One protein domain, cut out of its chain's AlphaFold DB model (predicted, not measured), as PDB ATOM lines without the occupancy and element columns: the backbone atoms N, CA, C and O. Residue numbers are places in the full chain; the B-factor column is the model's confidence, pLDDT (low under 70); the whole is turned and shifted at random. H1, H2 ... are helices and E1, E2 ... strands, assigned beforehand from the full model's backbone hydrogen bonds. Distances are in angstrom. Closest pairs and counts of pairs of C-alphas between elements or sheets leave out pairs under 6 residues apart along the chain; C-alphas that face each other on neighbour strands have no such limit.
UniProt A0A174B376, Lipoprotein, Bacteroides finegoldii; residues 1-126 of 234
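This is residues 1 to 126 of the 234 residues of the protein "Lipoprotein" of Bacteroides finegoldii (UniProt A0A174B376). A small sheet of three parallel strands, E1, E2 and E3, is covered on one face by the long helix H5, with H3 and the short H6 side by side with it in a row, H5 between them. H2 sets off from the end of E1 into a loop whose residues 31 to 36 stick out, and the short H1 lies away beyond the other end of the sheet. The 126 printed residues hold six named helices and three named strands, in the order H1 E1 H2 H3 H4 E2 H5 E3 H6, class mixed. The whole is only just compact, close to loose, with a radius of gyration of the C-alphas of 16.5 A and spans of 50 by 38 by 22 A.

Find C-alpha 2 at (-2.923, 55.861, 18.238), where H1, residues 2 to 6, begins. Read on to E1, residues 13 to 17, H2, residues 18 to 29, 16.6 A long, and H3, residues 42 to 54, 17.9 A. Next come H4, residues 56 to 60, and E2, residues 64 to 69, 16.6 A. From C-alpha 79 at (-8.060, 33.618, -25.036), H5 runs 34.2 A to residue 102. E3, residues 107 to 112, measures 16.9 A; H6, residues 120 to 125, ends at C-alpha 125 at (-16.014, 42.724, 0.514).

Start at the sheet, E1 E2 E3, with E1 and E3 at its edges. E1 and E2 are parallel at 23 degrees, with N 14 and O 64 at 2.9 A; E2 and E3 are parallel at 20 degrees, with N 67 and O 109 at 2.8 A. With H3, H5 and H6 on one face, the domain has two layers. H5 runs along the strands over E2 and E3 at a height over the sheet of 10.7 A. E2, H5 and E3 form a strand-helix-strand unit, parallel neighbours with a helix between, its crossover right-handed; E1, H2 H3 H4 and E2 form another. H3 touches H5 at a shallow tilt of 24 degrees, the same way, the closest C-alphas being those of Glu 43 and Asn 88, 7.0 A. H6 only just touches H5, with 3 pairs of C-alphas within 8 A, the closest Thr 93 and Phe 122, 6.6 A. H2 touches H3 with residues 21 to 25 alone, closest C-alphas Ile 21 and Leu 46, 6.7 A, at a steep tilt of 54 degrees. H2 and H4 only graze the sheet; H1 is not on it. Every O i to N i+4 pair is within hydrogen-bond range in H1 to H5; H6 has 0 of 2, but 3 of 3 O i to N i+3 pairs.

Look to Glu 7 and Val 35 for the C-alphas farthest apart, 53.1 A. The printed part has no cut; the link H2 to H3, 12 residues, is long. Residues 30 to 39 have pLDDT under 70.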
ATOM      1  N   MET A   1       0.130  57.134  15.468       74.44
ATOM      2  CA  MET A   1      -1.133  56.600  14.908       74.44
ATOM      3  C   MET A   1      -2.222  56.488  15.962       74.44
ATOM      4  O   MET A   1      -3.319  56.947  15.684       74.44
ATOM      5  N   SER A   2      -1.920  56.007  17.173       79.38
ATOM      6  CA  SER A   2      -2.923  55.861  18.238       79.38
ATOM      7  C   SER A   2      -3.708  57.144  18.546       79.38
ATOM      8  O   SER A   2      -4.923  57.078  18.645       79.38
ATOM      9  N   GLU A   3      -3.056  58.315  18.595       85.25
ATOM     10  CA  GLU A   3      -3.729  59.609  18.829       85.25
ATOM     11  C   GLU A   3      -4.805  59.915  17.769       85.25
ATOM     12  O   GLU A   3      -5.971  60.112  18.096       85.25
ATOM     13  N   ILE A   4      -4.459  59.885  16.475       86.25
ATOM     14  CA  ILE A   4      -5.422  60.188  15.399       86.25
ATOM     15  C   ILE A   4      -6.552  59.150  15.305       86.25
ATOM     16  O   ILE A   4      -7.680  59.505  14.967       86.25
ATOM     17  N   GLN A   5      -6.271  57.887  15.638       85.81
ATOM     18  CA  GLN A   5      -7.265  56.813  15.629       85.81
ATOM     19  C   GLN A   5      -8.232  56.920  16.812       85.81
ATOM     20  O   GLN A   5      -9.441  56.814  16.620       85.81
ATOM     21  N   MET A   6      -7.712  57.132  18.024       82.88
ATOM     22  CA  MET A   6      -8.503  57.099  19.255       82.88
ATOM     23  C   MET A   6      -9.174  58.438  19.564       82.88
ATOM     24  O   MET A   6     -10.333  58.452  19.959       82.88
ATOM     25  N   GLU A   7      -8.478  59.557  19.368       88.50
ATOM     26  CA  GLU A   7      -8.985  60.875  19.768       88.50
ATOM     27  C   GLU A   7      -9.777  61.561  18.655       88.50
ATOM     28  O   GLU A   7     -10.720  62.300  18.924       88.50
ATOM     29  N   LYS A   8      -9.406  61.317  17.389       88.06
ATOM     30  CA  LYS A   8     -10.011  61.987  16.221       88.06
ATOM     31  C   LYS A   8     -10.908  61.073  15.392       88.06
ATOM     32  O   LYS A   8     -11.424  61.509  14.366       88.06
ATOM     33  N   GLY A   9     -11.046  59.803  15.780       90.88
ATOM     34  CA  GLY A   9     -11.831  58.807  15.044       90.88
ATOM     35  C   GLY A   9     -11.356  58.581  13.603       90.88
ATOM     36  O   GLY A   9     -12.126  58.105  12.772       90.88
ATOM     37  N   THR A  10     -10.112  58.945  13.275       93.62
ATOM     38  CA  THR A  10      -9.583  58.857  11.910       93.62
ATOM     39  C   THR A  10      -9.026  57.466  11.652       93.62
ATOM     40  O   THR A  10      -8.115  57.012  12.342       93.62
ATOM     41  N   LYS A  11      -9.550  56.799  10.623       95.75
ATOM     42  CA  LYS A  11      -9.080  55.482  10.190       95.75
ATOM     43  C   LYS A  11      -7.864  55.608   9.282       95.75
ATOM     44  O   LYS A  11      -7.852  56.430   8.369       95.75
ATOM     45  N   VAL A  12      -6.853  54.781   9.527       96.44
ATOM     46  CA  VAL A  12      -5.621  54.734   8.735       96.44
ATOM     47  C   VAL A  12      -5.521  53.367   8.079       96.44
ATOM     48  O   VAL A  12      -5.442  52.353   8.767       96.44
ATOM     49  N   ILE A  13      -5.500  53.327   6.753       96.94
ATOM     50  CA  ILE A  13      -5.427  52.085   5.975       96.94
ATOM     51  C   ILE A  13      -4.163  52.060   5.116       96.94
ATOM     52  O   ILE A  13      -3.641  53.111   4.744       96.94
ATOM     53  N   TYR A  14      -3.663  50.865   4.822       97.69
ATOM     54  CA  TYR A  14      -2.453  50.667   4.027       97.69
ATOM     55  C   TYR A  14      -2.787  50.419   2.550       97.69
ATOM     56  O   TYR A  14      -3.647  49.597   2.242       97.69
ATOM     57  N   ASP A  15      -2.121  51.123   1.635       96.44
ATOM     58  CA  ASP A  15      -2.356  50.977   0.195       96.44
ATOM     59  C   ASP A  15      -1.551  49.809  -0.387       96.44
ATOM     60  O   ASP A  15      -0.342  49.703  -0.177       96.44
ATOM     61  N   ILE A  16      -2.218  48.941  -1.142       97.88
ATOM     62  CA  ILE A  16      -1.618  47.811  -1.852       97.88
ATOM     63  C   ILE A  16      -2.054  47.896  -3.309       97.88
ATOM     64  O   ILE A  16      -3.245  47.960  -3.599       97.88
ATOM     65  N   SER A  17      -1.104  47.879  -4.242       96.81
ATOM     66  CA  SER A  17      -1.377  48.086  -5.666       96.81
ATOM     67  C   SER A  17      -0.924  46.896  -6.500       96.81
ATOM     68  O   SER A  17       0.273  46.610  -6.575       96.81
ATOM     69  N   PHE A  18      -1.878  46.232  -7.158       96.62
ATOM     70  CA  PHE A  18      -1.589  45.159  -8.111       96.62
ATOM     71  C   PHE A  18      -0.710  45.667  -9.259       96.62
ATOM     72  O   PHE A  18       0.307  45.058  -9.588       96.62
ATOM     73  N   ASP A  19      -1.059  46.829  -9.819       94.00
ATOM     74  CA  ASP A  19      -0.331  47.437 -10.935       94.00
ATOM     75  C   ASP A  19       1.131  47.729 -10.549       94.00
ATOM     76  O   ASP A  19       2.055  47.474 -11.324       94.00
ATOM     77  N   SER A  20       1.370  48.194  -9.318       95.12
ATOM     78  CA  SER A  20       2.723  48.441  -8.807       95.12
ATOM     79  C   SER A  20       3.517  47.149  -8.597       95.12
ATOM     80  O   SER A  20       4.712  47.128  -8.891       95.12
ATOM     81  N   ILE A  21       2.869  46.069  -8.144       96.00
ATOM     82  CA  ILE A  21       3.495  44.742  -8.018       96.00
ATOM     83  C   ILE A  21       3.881  44.204  -9.404       96.00
ATOM     84  O   ILE A  21       5.021  43.782  -9.588       96.00
ATOM     85  N   LYS A  22       2.996  44.290 -10.410       93.06
ATOM     86  CA  LYS A  22       3.314  43.869 -11.790       93.06
ATOM     87  C   LYS A  22       4.467  44.689 -12.380       93.06
ATOM     88  O   LYS A  22       5.352  44.127 -13.019       93.06
ATOM     89  N   VAL A  23       4.517  46.001 -12.124       93.38
ATOM     90  CA  VAL A  23       5.655  46.848 -12.530       93.38
ATOM     91  C   VAL A  23       6.955  46.413 -11.847       93.38
ATOM     92  O   VAL A  23       7.986  46.345 -12.513       93.38
ATOM     93  N   ALA A  24       6.930  46.109 -10.546       93.12
ATOM     94  CA  ALA A  24       8.108  45.633  -9.821       93.12
ATOM     95  C   ALA A  24       8.612  44.287 -10.366       93.12
ATOM     96  O   ALA A  24       9.812  44.135 -10.591       93.12
ATOM     97  N   TYR A  25       7.700  43.358 -10.661       92.69
ATOM     98  CA  TYR A  25       8.020  42.089 -11.312       92.69
ATOM     99  C   TYR A  25       8.677  42.298 -12.681       92.69
ATOM    100  O   TYR A  25       9.769  41.796 -12.928       92.69
ATOM    101  N   ASN A  26       8.064  43.104 -13.555       89.56
ATOM    102  CA  ASN A  26       8.594  43.361 -14.897       89.56
ATOM    103  C   ASN A  26       9.988  44.008 -14.854       89.56
ATOM    104  O   ASN A  26      10.832  43.704 -15.693       89.56
ATOM    105  N   ARG A  27      10.255  44.878 -13.869       88.88
ATOM    106  CA  ARG A  27      11.597  45.444 -13.654       88.88
ATOM    107  C   ARG A  27      12.608  44.380 -13.241       88.88
ATOM    108  O   ARG A  27      13.710  44.395 -13.764       88.88
ATOM    109  N   LYS A  28      12.225  43.460 -12.350       86.25
ATOM    110  CA  LYS A  28      13.073  42.339 -11.917       86.25
ATOM    111  C   LYS A  28      13.407  41.394 -13.078       86.25
ATOM    112  O   LYS A  28      14.530  40.924 -13.167       86.25
ATOM    113  N   GLN A  29      12.449  41.158 -13.978       81.62
ATOM    114  CA  GLN A  29      12.647  40.351 -15.188       81.62
ATOM    115  C   GLN A  29      13.538  41.045 -16.233       81.62
ATOM    116  O   GLN A  29      14.312  40.391 -16.923       81.62
ATOM    117  N   GLY A  30      13.423  42.370 -16.363       69.50
ATOM    118  CA  GLY A  30      14.175  43.171 -17.332       69.50
ATOM    119  C   GLY A  30      15.543  43.667 -16.853       69.50
ATOM    120  O   GLY A  30      16.172  44.443 -17.572       69.50
ATOM    121  N   ASP A  31      15.993  43.284 -15.655       66.56
ATOM    122  CA  ASP A  31      17.269  43.739 -15.102       66.56
ATOM    123  C   ASP A  31      18.444  43.022 -15.790       66.56
ATOM    124  O   ASP A  31      18.874  41.936 -15.410       66.56
ATOM    125  N   VAL A  32      18.965  43.649 -16.847       53.66
ATOM    126  CA  VAL A  32      20.054  43.130 -17.698       53.66
ATOM    127  C   VAL A  32      21.378  42.962 -16.927       53.66
ATOM    128  O   VAL A  32      22.329  42.384 -17.446       53.66
ATOM    129  N   LEU A  33      21.466  43.471 -15.690       55.84
ATOM    130  CA  LEU A  33      22.644  43.354 -14.826       55.84
ATOM    131  C   LEU A  33      22.644  42.085 -13.960       55.84
ATOM    132  O   LEU A  33      23.665  41.785 -13.337       55.84
ATOM    133  N   SER A  34      21.546  41.319 -13.911       54.81
ATOM    134  CA  SER A  34      21.552  40.006 -13.260       54.81
ATOM    135  C   SER A  34      22.207  38.962 -14.169       54.81
ATOM    136  O   SER A  34      21.786  38.771 -15.306       54.81
ATOM    137  N   VAL A  35      23.240  38.281 -13.659       54.44
ATOM    138  CA  VAL A  35      24.042  37.275 -14.390       54.44
ATOM    139  C   VAL A  35      23.219  36.030 -14.776       54.44
ATOM    140  O   VAL A  35      23.626  35.273 -15.652       54.44
ATOM    141  N   GLU A  36      22.024  35.860 -14.205       52.34
ATOM    142  CA  GLU A  36      21.032  34.869 -14.623       52.34
ATOM    143  C   GLU A  36      19.634  35.510 -14.616       52.34
ATOM    144  O   GLU A  36      19.278  36.148 -13.619       52.34
ATOM    145  N   PRO A  37      18.824  35.362 -15.684       54.25
ATOM    146  CA  PRO A  37      17.438  35.814 -15.662       54.25
ATOM    147  C   PRO A  37      16.689  35.088 -14.542       54.25
ATOM    148  O   PRO A  37      16.691  33.858 -14.465       54.25
ATOM    149  N   VAL A  38      16.040  35.847 -13.657       58.28
ATOM    150  CA  VAL A  38      15.260  35.272 -12.560       58.28
ATOM    151  C   VAL A  38      14.026  34.575 -13.142       58.28
ATOM    152  O   VAL A  38      13.029  35.217 -13.451       58.28
ATOM    153  N   SER A  39      14.071  33.247 -13.257       67.38
ATOM    154  CA  SER A  39      12.960  32.394 -13.721       67.38
ATOM    155  C   SER A  39      11.845  32.231 -12.666       67.38
ATOM    156  O   SER A  39      11.330  31.135 -12.446       67.38
ATOM    157  N   GLU A  40      11.490  33.301 -11.964       83.56
ATOM    158  CA  GLU A  40      10.368  33.314 -11.024       83.56
ATOM    159  C   GLU A  40       9.073  33.585 -11.787       83.56
ATOM    160  O   GLU A  40       9.005  34.516 -12.590       83.56
ATOM    161  N   ARG A  41       8.040  32.784 -11.522       89.25
ATOM    162  CA  ARG A  41       6.706  32.989 -12.081       89.25
ATOM    163  C   ARG A  41       6.038  34.203 -11.435       89.25
ATOM    164  O   ARG A  41       6.226  34.469 -10.248       89.25
ATOM    165  N   PHE A  42       5.229  34.939 -12.196       91.81
ATOM    166  CA  PHE A  42       4.565  36.134 -11.670       91.81
ATOM    167  C   PHE A  42       3.641  35.814 -10.488       91.81
ATOM    168  O   PHE A  42       3.531  36.616  -9.567       91.81
ATOM    169  N   GLU A  43       3.009  34.647 -10.497       92.88
ATOM    170  CA  GLU A  43       2.103  34.161  -9.462       92.88
ATOM    171  C   GLU A  43       2.812  34.036  -8.105       92.88
ATOM    172  O   GLU A  43       2.306  34.524  -7.093       92.88
ATOM    173  N   ASP A  44       4.022  33.469  -8.095       93.56
ATOM    174  CA  ASP A  44       4.839  33.334  -6.885       93.56
ATOM    175  C   ASP A  44       5.256  34.717  -6.365       93.56
ATOM    176  O   ASP A  44       5.053  35.045  -5.192       93.56
ATOM    177  N   PHE A  45       5.718  35.588  -7.268       95.12
ATOM    178  CA  PHE A  45       6.090  36.960  -6.922       95.12
ATOM    179  C   PHE A  45       4.904  37.769  -6.376       95.12
ATOM    180  O   PHE A  45       5.054  38.546  -5.426       95.12
ATOM    181  N   LEU A  46       3.720  37.614  -6.975       96.12
ATOM    182  CA  LEU A  46       2.483  38.263  -6.552       96.12
ATOM    183  C   LEU A  46       2.090  37.801  -5.151       96.12
ATOM    184  O   LEU A  46       1.798  38.643  -4.299       96.12
ATOM    185  N   MET A  47       2.117  36.488  -4.907       95.56
ATOM    186  CA  MET A  47       1.817  35.904  -3.604       95.56
ATOM    187  C   MET A  47       2.753  36.453  -2.529       95.56
ATOM    188  O   MET A  47       2.284  37.007  -1.533       95.56
ATOM    189  N   ASP A  48       4.064  36.373  -2.746       95.88
ATOM    190  CA  ASP A  48       5.061  36.820  -1.774       95.88
ATOM    191  C   ASP A  48       4.976  38.326  -1.513       95.88
ATOM    192  O   ASP A  48       4.993  38.773  -0.358       95.88
ATOM    193  N   SER A  49       4.825  39.122  -2.574       96.50
ATOM    194  CA  SER A  49       4.664  40.576  -2.469       96.50
ATOM    195  C   SER A  49       3.431  40.939  -1.648       96.50
ATOM    196  O   SER A  49       3.502  41.778  -0.746       96.50
ATOM    197  N   LEU A  50       2.303  40.284  -1.922       96.56
ATOM    198  CA  LEU A  50       1.039  40.560  -1.255       96.56
ATOM    199  C   LEU A  50       1.055  40.094   0.204       96.56
ATOM    200  O   LEU A  50       0.676  40.855   1.092       96.56
ATOM    201  N   LEU A  51       1.560  38.891   0.491       96.06
ATOM    202  CA  LEU A  51       1.691  38.387   1.860       96.06
ATOM    203  C   LEU A  51       2.606  39.274   2.711       96.06
ATOM    204  O   LEU A  51       2.313  39.519   3.883       96.06
ATOM    205  N   ASN A  52       3.692  39.795   2.140       96.75
ATOM    206  CA  ASN A  52       4.567  40.730   2.842       96.75
ATOM    207  C   ASN A  52       3.907  42.097   3.055       96.75
ATOM    208  O   ASN A  52       3.996  42.642   4.157       96.75
ATOM    209  N   ALA A  53       3.188  42.614   2.056       97.31
ATOM    210  CA  ALA A  53       2.411  43.843   2.187       97.31
ATOM    211  C   ALA A  53       1.343  43.728   3.291       97.31
ATOM    212  O   ALA A  53       1.210  44.618   4.125       97.31
ATOM    213  N   LEU A  54       0.633  42.602   3.376       97.94
ATOM    214  CA  LEU A  54      -0.433  42.392   4.359       97.94
ATOM    215  C   LEU A  54       0.076  42.289   5.810       97.94
ATOM    216  O   LEU A  54      -0.647  42.655   6.739       97.94
ATOM    217  N   LYS A  55       1.332  41.869   6.036       97.12
ATOM    218  CA  LYS A  55       1.963  41.860   7.376       97.12
ATOM    219  C   LYS A  55       2.144  43.265   7.963       97.12
ATOM    220  O   LYS A  55       2.269  43.408   9.180       97.12
ATOM    221  N   ILE A  56       2.148  44.305   7.127       96.62
ATOM    222  CA  ILE A  56       2.295  45.706   7.551       96.62
ATOM    223  C   ILE A  56       1.105  46.136   8.417       96.62
ATOM    224  O   ILE A  56       1.290  46.888   9.376       96.62
ATOM    225  N   VAL A  57      -0.095  45.612   8.138       97.19
ATOM    226  CA  VAL A  57      -1.326  45.979   8.849       97.19
ATOM    227  C   VAL A  57      -1.231  45.710  10.355       97.19
ATOM    228  O   VAL A  57      -1.344  46.673  11.116       97.19
ATOM    229  N   PRO A  58      -0.986  44.470  10.829       95.44
ATOM    230  CA  PRO A  58      -0.815  44.222  12.258       95.44
ATOM    231  C   PRO A  58       0.475  44.842  12.808       95.44
ATOM    232  O   PRO A  58       0.466  45.333  13.931       95.44
ATOM    233  N   LYS A  59       1.564  44.884  12.021       95.75
ATOM    234  CA  LYS A  59       2.860  45.425  12.467       95.75
ATOM    235  C   LYS A  59       2.771  46.880  12.928       95.75
ATOM    236  O   LYS A  59       3.417  47.244  13.905       95.75
ATOM    237  N   TYR A  60       1.990  47.699  12.228       94.94
ATOM    238  CA  TYR A  60       1.836  49.117  12.552       94.94
ATOM    239  C   TYR A  60       0.422  49.488  13.018       94.94
ATOM    240  O   TYR A  60       0.120  50.666  13.168       94.94
ATOM    241  N   ASN A  61      -0.433  48.503  13.289       94.44
ATOM    242  CA  ASN A  61      -1.810  48.705  13.741       94.44
ATOM    243  C   ASN A  61      -2.664  49.588  12.801       94.44
ATOM    244  O   ASN A  61      -3.411  50.462  13.245       94.44
ATOM    245  N   TYR A  62      -2.569  49.348  11.490       97.12
ATOM    246  CA  TYR A  62      -3.493  49.950  10.524       97.12
ATOM    247  C   TYR A  62      -4.917  49.410  10.732       97.12
ATOM    248  O   TYR A  62      -5.117  48.252  11.112       97.12
ATOM    249  N   ASP A  63      -5.921  50.235  10.453       97.62
ATOM    250  CA  ASP A  63      -7.341  49.876  10.514       97.62
ATOM    251  C   ASP A  63      -7.777  48.971   9.354       97.62
ATOM    252  O   ASP A  63      -8.852  48.384   9.416       97.62
ATOM    253  N   GLY A  64      -6.965  48.831   8.306       98.06
ATOM    254  CA  GLY A  64      -7.323  48.056   7.123       98.06
ATOM    255  C   GLY A  64      -6.408  48.299   5.933       98.06
ATOM    256  O   GLY A  64      -5.286  48.785   6.093       98.06
ATOM    257  N   ILE A  65      -6.908  47.975   4.742       98.50
ATOM    258  CA  ILE A  65      -6.196  48.129   3.472       98.50
ATOM    259  C   ILE A  65      -7.050  48.828   2.411       98.50
ATOM    260  O   ILE A  65      -8.270  48.681   2.371       98.50
ATOM    261  N   CYS A  66      -6.377  49.549   1.520       98.00
ATOM    262  CA  CYS A  66      -6.920  49.995   0.248       98.00
ATOM    263  C   CYS A  66      -6.244  49.198  -0.869       98.00
ATOM    264  O   CYS A  66      -5.033  49.294  -1.052       98.00
ATOM    265  N   VAL A  67      -7.009  48.398  -1.603       97.62
ATOM    266  CA  VAL A  67      -6.491  47.559  -2.685       97.62
ATOM    267  C   VAL A  67      -6.746  48.223  -4.025       97.62
ATOM    268  O   VAL A  67      -7.862  48.645  -4.322       97.62
ATOM    269  N   SER A  68      -5.690  48.341  -4.823       96.44
ATOM    270  CA  SER A  68      -5.716  49.085  -6.074       96.44
ATOM    271  C   SER A  68      -5.596  48.160  -7.270       96.44
ATOM    272  O   SER A  68      -4.638  47.388  -7.358       96.44
ATOM    273  N   TYR A  69      -6.549  48.277  -8.191       94.38
ATOM    274  CA  TYR A  69      -6.561  47.533  -9.444       94.38
ATOM    275  C   TYR A  69      -7.120  48.400 -10.572       94.38
ATOM    276  O   TYR A  69      -8.286  48.808 -10.564       94.38
ATOM    277  N   THR A  70      -6.273  48.698 -11.552       89.44
ATOM    278  CA  THR A  70      -6.678  49.434 -12.751       89.44
ATOM    279  C   THR A  70      -7.108  48.476 -13.849       89.44
ATOM    280  O   THR A  70      -8.148  48.688 -14.472       89.44
ATOM    281  N   GLY A  71      -6.322  47.426 -14.094       84.25
ATOM    282  CA  GLY A  71      -6.639  46.441 -15.119       84.25
ATOM    283  C   GLY A  71      -6.779  47.037 -16.529       84.25
ATOM    284  O   GLY A  71      -6.404  48.183 -16.799       84.25
ATOM    285  N   ARG A  72      -7.337  46.259 -17.459       82.44
ATOM    286  CA  ARG A  72      -7.637  46.682 -18.835       82.44
ATOM    287  C   ARG A  72      -8.997  46.146 -19.269       82.44
ATOM    288  O   ARG A  72      -9.473  45.146 -18.745       82.44
ATOM    289  N   LYS A  73      -9.616  46.807 -20.253       77.00
ATOM    290  CA  LYS A  73     -10.839  46.291 -20.881       77.00
ATOM    291  C   LYS A  73     -10.527  44.959 -21.565       77.00
ATOM    292  O   LYS A  73      -9.595  44.887 -22.361       77.00
ATOM    293  N   SER A  74     -11.333  43.940 -21.291       74.31
ATOM    294  CA  SER A  74     -11.155  42.582 -21.819       74.31
ATOM    295  C   SER A  74     -11.659  42.388 -23.255       74.31
ATOM    296  O   SER A  74     -11.488  41.316 -23.826       74.31
ATOM    297  N   THR A  75     -12.249  43.419 -23.871       75.19
ATOM    298  CA  THR A  75     -12.925  43.341 -25.182       75.19
ATOM    299  C   THR A  75     -12.020  42.961 -26.353       75.19
ATOM    300  O   THR A  75     -12.531  42.565 -27.395       75.19
ATOM    301  N   HIS A  76     -10.700  43.094 -26.206       77.69
ATOM    302  CA  HIS A  76      -9.722  42.824 -27.267       77.69
ATOM    303  C   HIS A  76      -8.629  41.830 -26.853       77.69
ATOM    304  O   HIS A  76      -7.630  41.727 -27.552       77.69
ATOM    305  N   MET A  77      -8.798  41.135 -25.723       85.88
ATOM    306  CA  MET A  77      -7.837  40.121 -25.275       85.88
ATOM    307  C   MET A  77      -8.007  38.829 -26.074       85.88
ATOM    308  O   MET A  77      -9.147  38.407 -26.317       85.88
ATOM    309  N   THR A  78      -6.890  38.181 -26.422       89.56
ATOM    310  CA  THR A  78      -6.914  36.781 -26.880       89.56
ATOM    311  C   THR A  78      -7.403  35.859 -25.758       89.56
ATOM    312  O   THR A  78      -7.591  36.293 -24.618       89.56
ATOM    313  N   GLU A  79      -7.660  34.587 -26.065       88.81
ATOM    314  CA  GLU A  79      -8.060  33.618 -25.036       88.81
ATOM    315  C   GLU A  79      -6.947  33.433 -23.998       88.81
ATOM    316  O   GLU A  79      -7.208  33.512 -22.801       88.81
ATOM    317  N   GLU A  80      -5.696  33.334 -24.441       89.00
ATOM    318  CA  GLU A  80      -4.536  33.172 -23.563       89.00
ATOM    319  C   GLU A  80      -4.310  34.405 -22.676       89.00
ATOM    320  O   GLU A  80      -4.094  34.280 -21.470       89.00
ATOM    321  N   GLU A  81      -4.403  35.611 -23.250       87.38
ATOM    322  CA  GLU A  81      -4.288  36.861 -22.488       87.38
ATOM    323  C   GLU A  81      -5.412  36.996 -21.459       87.38
ATOM    324  O   GLU A  81      -5.194  37.473 -20.342       87.38
ATOM    325  N   ARG A  82      -6.625  36.577 -21.832       89.44
ATOM    326  CA  ARG A  82      -7.783  36.590 -20.942       89.44
ATOM    327  C   ARG A  82      -7.587  35.621 -19.781       89.44
ATOM    328  O   ARG A  82      -7.867  36.006 -18.649       89.44
ATOM    329  N   ASP A  83      -7.103  34.414 -20.038       90.50
ATOM    330  CA  ASP A  83      -6.889  33.404 -19.001       90.50
ATOM    331  C   ASP A  83      -5.803  33.839 -18.007       90.50
ATOM    332  O   ASP A  83      -6.013  33.747 -16.795       90.50
ATOM    333  N   GLU A  84      -4.690  34.416 -18.485       89.12
ATOM    334  CA  GLU A  84      -3.669  34.997 -17.598       89.12
ATOM    335  C   GLU A  84      -4.259  36.135 -16.750       89.12
ATOM    336  O   GLU A  84      -4.007  36.235 -15.546       89.12
ATOM    337  N   TYR A  85      -5.073  36.997 -17.363       89.62
ATOM    338  CA  TYR A  85      -5.705  38.120 -16.679       89.62
ATOM    339  C   TYR A  85      -6.666  37.654 -15.575       89.62
ATOM    340  O   TYR A  85      -6.577  38.130 -14.441       89.62
ATOM    341  N   ILE A  86      -7.532  36.680 -15.875       91.88
ATOM    342  CA  ILE A  86      -8.472  36.084 -14.915       91.88
ATOM    343  C   ILE A  86      -7.718  35.397 -13.774       91.88
ATOM    344  O   ILE A  86      -8.082  35.571 -12.608       91.88
ATOM    345  N   MET A  87      -6.667  34.638 -14.086       93.06
ATOM    346  CA  MET A  87      -5.855  33.944 -13.087       93.06
ATOM    347  C   MET A  87      -5.193  34.936 -12.124       93.06
ATOM    348  O   MET A  87      -5.324  34.797 -10.907       93.06
ATOM    349  N   ASN A  88      -4.543  35.972 -12.659       93.75
ATOM    350  CA  ASN A  88      -3.863  36.992 -11.863       93.75
ATOM    351  C   ASN A  88      -4.840  37.776 -10.972       93.75
ATOM    352  O   ASN A  88      -4.558  38.010  -9.793       93.75
ATOM    353  N   GLU A  89      -6.000  38.161 -11.512       94.50
ATOM    354  CA  GLU A  89      -7.055  38.836 -10.751       94.50
ATOM    355  C   GLU A  89      -7.609  37.944  -9.633       94.50
ATOM    356  O   GLU A  89      -7.743  38.387  -8.487       94.50
ATOM    357  N   SER A  90      -7.903  36.679  -9.946       94.69
ATOM    358  CA  SER A  90      -8.447  35.709  -8.987       94.69
ATOM    359  C   SER A  90      -7.470  35.439  -7.852       94.69
ATOM    360  O   SER A  90      -7.869  35.382  -6.691       94.69
ATOM    361  N   MET A  91      -6.178  35.325  -8.165       96.12
ATOM    362  CA  MET A  91      -5.137  35.148  -7.159       96.12
ATOM    363  C   MET A  91      -5.033  36.378  -6.252       96.12
ATOM    364  O   MET A  91      -5.064  36.250  -5.028       96.12
ATOM    365  N   PHE A  92      -4.968  37.578  -6.837       97.19
ATOM    366  CA  PHE A  92      -4.868  38.827  -6.085       97.19
ATOM    367  C   PHE A  92      -6.065  39.024  -5.144       97.19
ATOM    368  O   PHE A  92      -5.895  39.187  -3.933       97.19
ATOM    369  N   THR A  93      -7.282  38.967  -5.690       96.19
ATOM    370  CA  THR A  93      -8.523  39.172  -4.927       96.19
ATOM    371  C   THR A  93      -8.785  38.041  -3.933       96.19
ATOM    372  O   THR A  93      -9.228  38.307  -2.814       96.19
ATOM    373  N   GLY A  94      -8.447  36.796  -4.285       96.69
ATOM    374  CA  GLY A  94      -8.562  35.629  -3.410       96.69
ATOM    375  C   GLY A  94      -7.685  35.740  -2.165       96.69
ATOM    376  O   GLY A  94      -8.186  35.601  -1.050       96.69
ATOM    377  N   ILE A  95      -6.404  36.096  -2.324       97.56
ATOM    378  CA  ILE A  95      -5.488  36.280  -1.185       97.56
ATOM    379  C   ILE A  95      -5.980  37.404  -0.258       97.56
ATOM    380  O   ILE A  95      -5.926  37.264   0.969       97.56
ATOM    381  N   ILE A  96      -6.479  38.510  -0.822       97.56
ATOM    382  CA  ILE A  96      -7.046  39.617  -0.037       97.56
ATOM    383  C   ILE A  96      -8.285  39.162   0.735       97.56
ATOM    384  O   ILE A  96      -8.397  39.447   1.928       97.56
ATOM    385  N   LYS A  97      -9.201  38.447   0.077       96.31
ATOM    386  CA  LYS A  97     -10.419  37.931   0.706       96.31
ATOM    387  C   LYS A  97     -10.091  36.997   1.866       96.31
ATOM    388  O   LYS A  97     -10.597  37.181   2.969       96.31
ATOM    389  N   ASP A  98      -9.184  36.054   1.648       96.75
ATOM    390  CA  ASP A  98      -8.711  35.134   2.677       96.75
ATOM    391  C   ASP A  98      -8.079  35.869   3.863       96.75
ATOM    392  O   ASP A  98      -8.287  35.513   5.027       96.75
ATOM    393  N   TRP A  99      -7.301  36.919   3.586       97.75
ATOM    394  CA  TRP A  99      -6.757  37.777   4.630       97.75
ATOM    395  C   TRP A  99      -7.861  38.510   5.396       97.75
ATOM    396  O   TRP A  99      -7.811  38.522   6.625       97.75
ATOM    397  N   HIS A 100      -8.864  39.063   4.712       96.94
ATOM    398  CA  HIS A 100      -9.973  39.777   5.342       96.94
ATOM    399  C   HIS A 100     -10.815  38.853   6.231       96.94
ATOM    400  O   HIS A 100     -11.116  39.220   7.362       96.94
ATOM    401  N   ILE A 101     -11.084  37.614   5.801       96.25
ATOM    402  CA  ILE A 101     -11.771  36.598   6.618       96.25
ATOM    403  C   ILE A 101     -11.027  36.363   7.942       96.25
ATOM    404  O   ILE A 101     -11.640  36.324   9.008       96.25
ATOM    405  N   ARG A 102      -9.692  36.256   7.897       96.62
ATOM    406  CA  ARG A 102      -8.846  36.098   9.098       96.62
ATOM    407  C   ARG A 102      -8.699  37.382   9.924       96.62
ATOM    408  O   ARG A 102      -8.177  37.328  11.033       96.62
ATOM    409  N   ASN A 103      -9.127  38.524   9.390       96.56
ATOM    410  CA  ASN A 103      -8.988  39.853   9.981       96.56
ATOM    411  C   ASN A 103     -10.316  40.626   9.889       96.56
ATOM    412  O   ASN A 103     -10.319  41.792   9.508       96.56
ATOM    413  N   SER A 104     -11.439  39.994  10.242       93.25
ATOM    414  CA  SER A 104     -12.805  40.491   9.979       93.25
ATOM    415  C   SER A 104     -13.158  41.855  10.592       93.25
ATOM    416  O   SER A 104     -14.154  42.461  10.217       93.25
ATOM    417  N   GLY A 105     -12.354  42.357  11.535       94.25
ATOM    418  CA  GLY A 105     -12.480  43.713  12.081       94.25
ATOM    419  C   GLY A 105     -11.719  44.793  11.300       94.25
ATOM    420  O   GLY A 105     -11.715  45.948  11.727       94.25
ATOM    421  N   LYS A 106     -11.013  44.438  10.220       97.56
ATOM    422  CA  LYS A 106     -10.236  45.369   9.394       97.56
ATOM    423  C   LYS A 106     -11.054  45.860   8.207       97.56
ATOM    424  O   LYS A 106     -11.856  45.131   7.645       97.56
ATOM    425  N   LEU A 107     -10.823  47.106   7.810       97.50
ATOM    426  CA  LEU A 107     -11.456  47.701   6.640       97.50
ATOM    427  C   LEU A 107     -10.805  47.193   5.350       97.50
ATOM    428  O   LEU A 107      -9.582  47.048   5.272       97.50
ATOM    429  N   VAL A 108     -11.618  47.024   4.313       97.75
ATOM    430  CA  VAL A 108     -11.157  46.839   2.937       97.75
ATOM    431  C   VAL A 108     -11.852  47.879   2.068       97.75
ATOM    432  O   VAL A 108     -13.078  48.003   2.088       97.75
ATOM    433  N   SER A 109     -11.071  48.647   1.317       97.44
ATOM    434  CA  SER A 109     -11.580  49.514   0.254       97.44
ATOM    435  C   SER A 109     -10.925  49.168  -1.071       97.44
ATOM    436  O   SER A 109      -9.747  48.820  -1.108       97.44
ATOM    437  N   PHE A 110     -11.661  49.325  -2.162       97.25
ATOM    438  CA  PHE A 110     -11.126  49.198  -3.511       97.25
ATOM    439  C   PHE A 110     -10.763  50.574  -4.065       97.25
ATOM    440  O   PHE A 110     -11.429  51.560  -3.757       97.25
ATOM    441  N   LYS A 111      -9.751  50.648  -4.927       96.31
ATOM    442  CA  LYS A 111      -9.394  51.854  -5.673       96.31
ATOM    443  C   LYS A 111      -9.006  51.514  -7.110       96.31
ATOM    444  O   LYS A 111      -8.238  50.589  -7.343       96.31
ATOM    445  N   GLY A 112      -9.488  52.280  -8.083       94.69
ATOM    446  CA  GLY A 112      -9.146  52.084  -9.493       94.69
ATOM    447  C   GLY A 112     -10.377  51.933 -10.375       94.69
ATOM    448  O   GLY A 112     -11.265  52.781 -10.335       94.69
ATOM    449  N   ARG A 113     -10.404  50.885 -11.206       93.12
ATOM    450  CA  ARG A 113     -11.422  50.690 -12.249       93.12
ATOM    451  C   ARG A 113     -12.212  49.398 -12.014       93.12
ATOM    452  O   ARG A 113     -11.853  48.362 -12.577       93.12
ATOM    453  N   PRO A 114     -13.285  49.430 -11.201       93.12
ATOM    454  CA  PRO A 114     -14.057  48.228 -10.873       93.12
ATOM    455  C   PRO A 114     -14.704  47.575 -12.107       93.12
ATOM    456  O   PRO A 114     -14.898  46.366 -12.137       93.12
ATOM    457  N   GLN A 115     -14.974  48.345 -13.165       90.94
ATOM    458  CA  GLN A 115     -15.499  47.845 -14.436       90.94
ATOM    459  C   GLN A 115     -14.535  46.925 -15.197       90.94
ATOM    460  O   GLN A 115     -14.975  46.198 -16.083       90.94
ATOM    461  N   ASN A 116     -13.238  46.971 -14.872       91.06
ATOM    462  CA  ASN A 116     -12.214  46.125 -15.483       91.06
ATOM    463  C   ASN A 116     -11.971  44.826 -14.701       91.06
ATOM    464  O   ASN A 116     -11.145  44.023 -15.139       91.06
ATOM    465  N   LEU A 117     -12.642  44.635 -13.557       91.12
ATOM    466  CA  LEU A 117     -12.639  43.355 -12.858       91.12
ATOM    467  C   LEU A 117     -13.505  42.357 -13.619       91.12
ATOM    468  O   LEU A 117     -14.653  42.655 -13.966       91.12
ATOM    469  N   TYR A 118     -12.970  41.162 -13.823       89.75
ATOM    470  CA  TYR A 118     -13.730  40.034 -14.333       89.75
ATOM    471  C   TYR A 118     -14.722  39.533 -13.273       89.75
ATOM    472  O   TYR A 118     -15.917  39.393 -13.539       89.75
ATOM    473  N   PHE A 119     -14.259  39.354 -12.032       89.06
ATOM    474  CA  PHE A 119     -15.064  38.906 -10.897       89.06
ATOM    475  C   PHE A 119     -15.400  40.057  -9.945       89.06
ATOM    476  O   PHE A 119     -14.800  40.248  -8.885       89.06
ATOM    477  N   LYS A 120     -16.461  40.800 -10.278       90.31
ATOM    478  CA  LYS A 120     -16.957  41.926  -9.460       90.31
ATOM    479  C   LYS A 120     -17.485  41.522  -8.080       90.31
ATOM    480  O   LYS A 120     -17.670  42.383  -7.227       90.31
ATOM    481  N   THR A 121     -17.700  40.232  -7.812       90.06
ATOM    482  CA  THR A 121     -18.159  39.734  -6.502       90.06
ATOM    483  C   THR A 121     -17.224  40.129  -5.358       90.06
ATOM    484  O   THR A 121     -17.701  40.345  -4.248       90.06
ATOM    485  N   PHE A 122     -15.925  40.300  -5.629       91.38
ATOM    486  CA  PHE A 122     -14.955  40.811  -4.659       91.38
ATOM    487  C   PHE A 122     -15.308  42.213  -4.130       91.38
ATOM    488  O   PHE A 122     -15.051  42.520  -2.970       91.38
ATOM    489  N   LEU A 123     -15.955  43.059  -4.938       93.19
ATOM    490  CA  LEU A 123     -16.323  44.421  -4.537       93.19
ATOM    491  C   LEU A 123     -17.318  44.456  -3.368       93.19
ATOM    492  O   LEU A 123     -17.393  45.465  -2.671       93.19
ATOM    493  N   LYS A 124     -18.034  43.353  -3.108       90.94
ATOM    494  CA  LYS A 124     -18.927  43.210  -1.947       90.94
ATOM    495  C   LYS A 124     -18.172  43.110  -0.620       90.94
ATOM    496  O   LYS A 124     -18.738  43.414   0.421       90.94
ATOM    497  N   GLU A 125     -16.900  42.715  -0.658       91.44
ATOM    498  CA  GLU A 125     -16.014  42.724   0.514       91.44
ATOM    499  C   GLU A 125     -15.550  44.152   0.858       91.44
ATOM    500  O   GLU A 125     -15.055  44.404   1.955       91.44
ATOM    501  N   CYS A 126     -15.677  45.091  -0.088       94.50
ATOM    502  CA  CYS A 126     -15.160  46.446   0.037       94.50
ATOM    503  C   CYS A 126     -16.236  47.396   0.573       94.50
ATOM    504  O   CYS A 126     -17.259  47.619  -0.073       94.50
TER     505      CYS A 126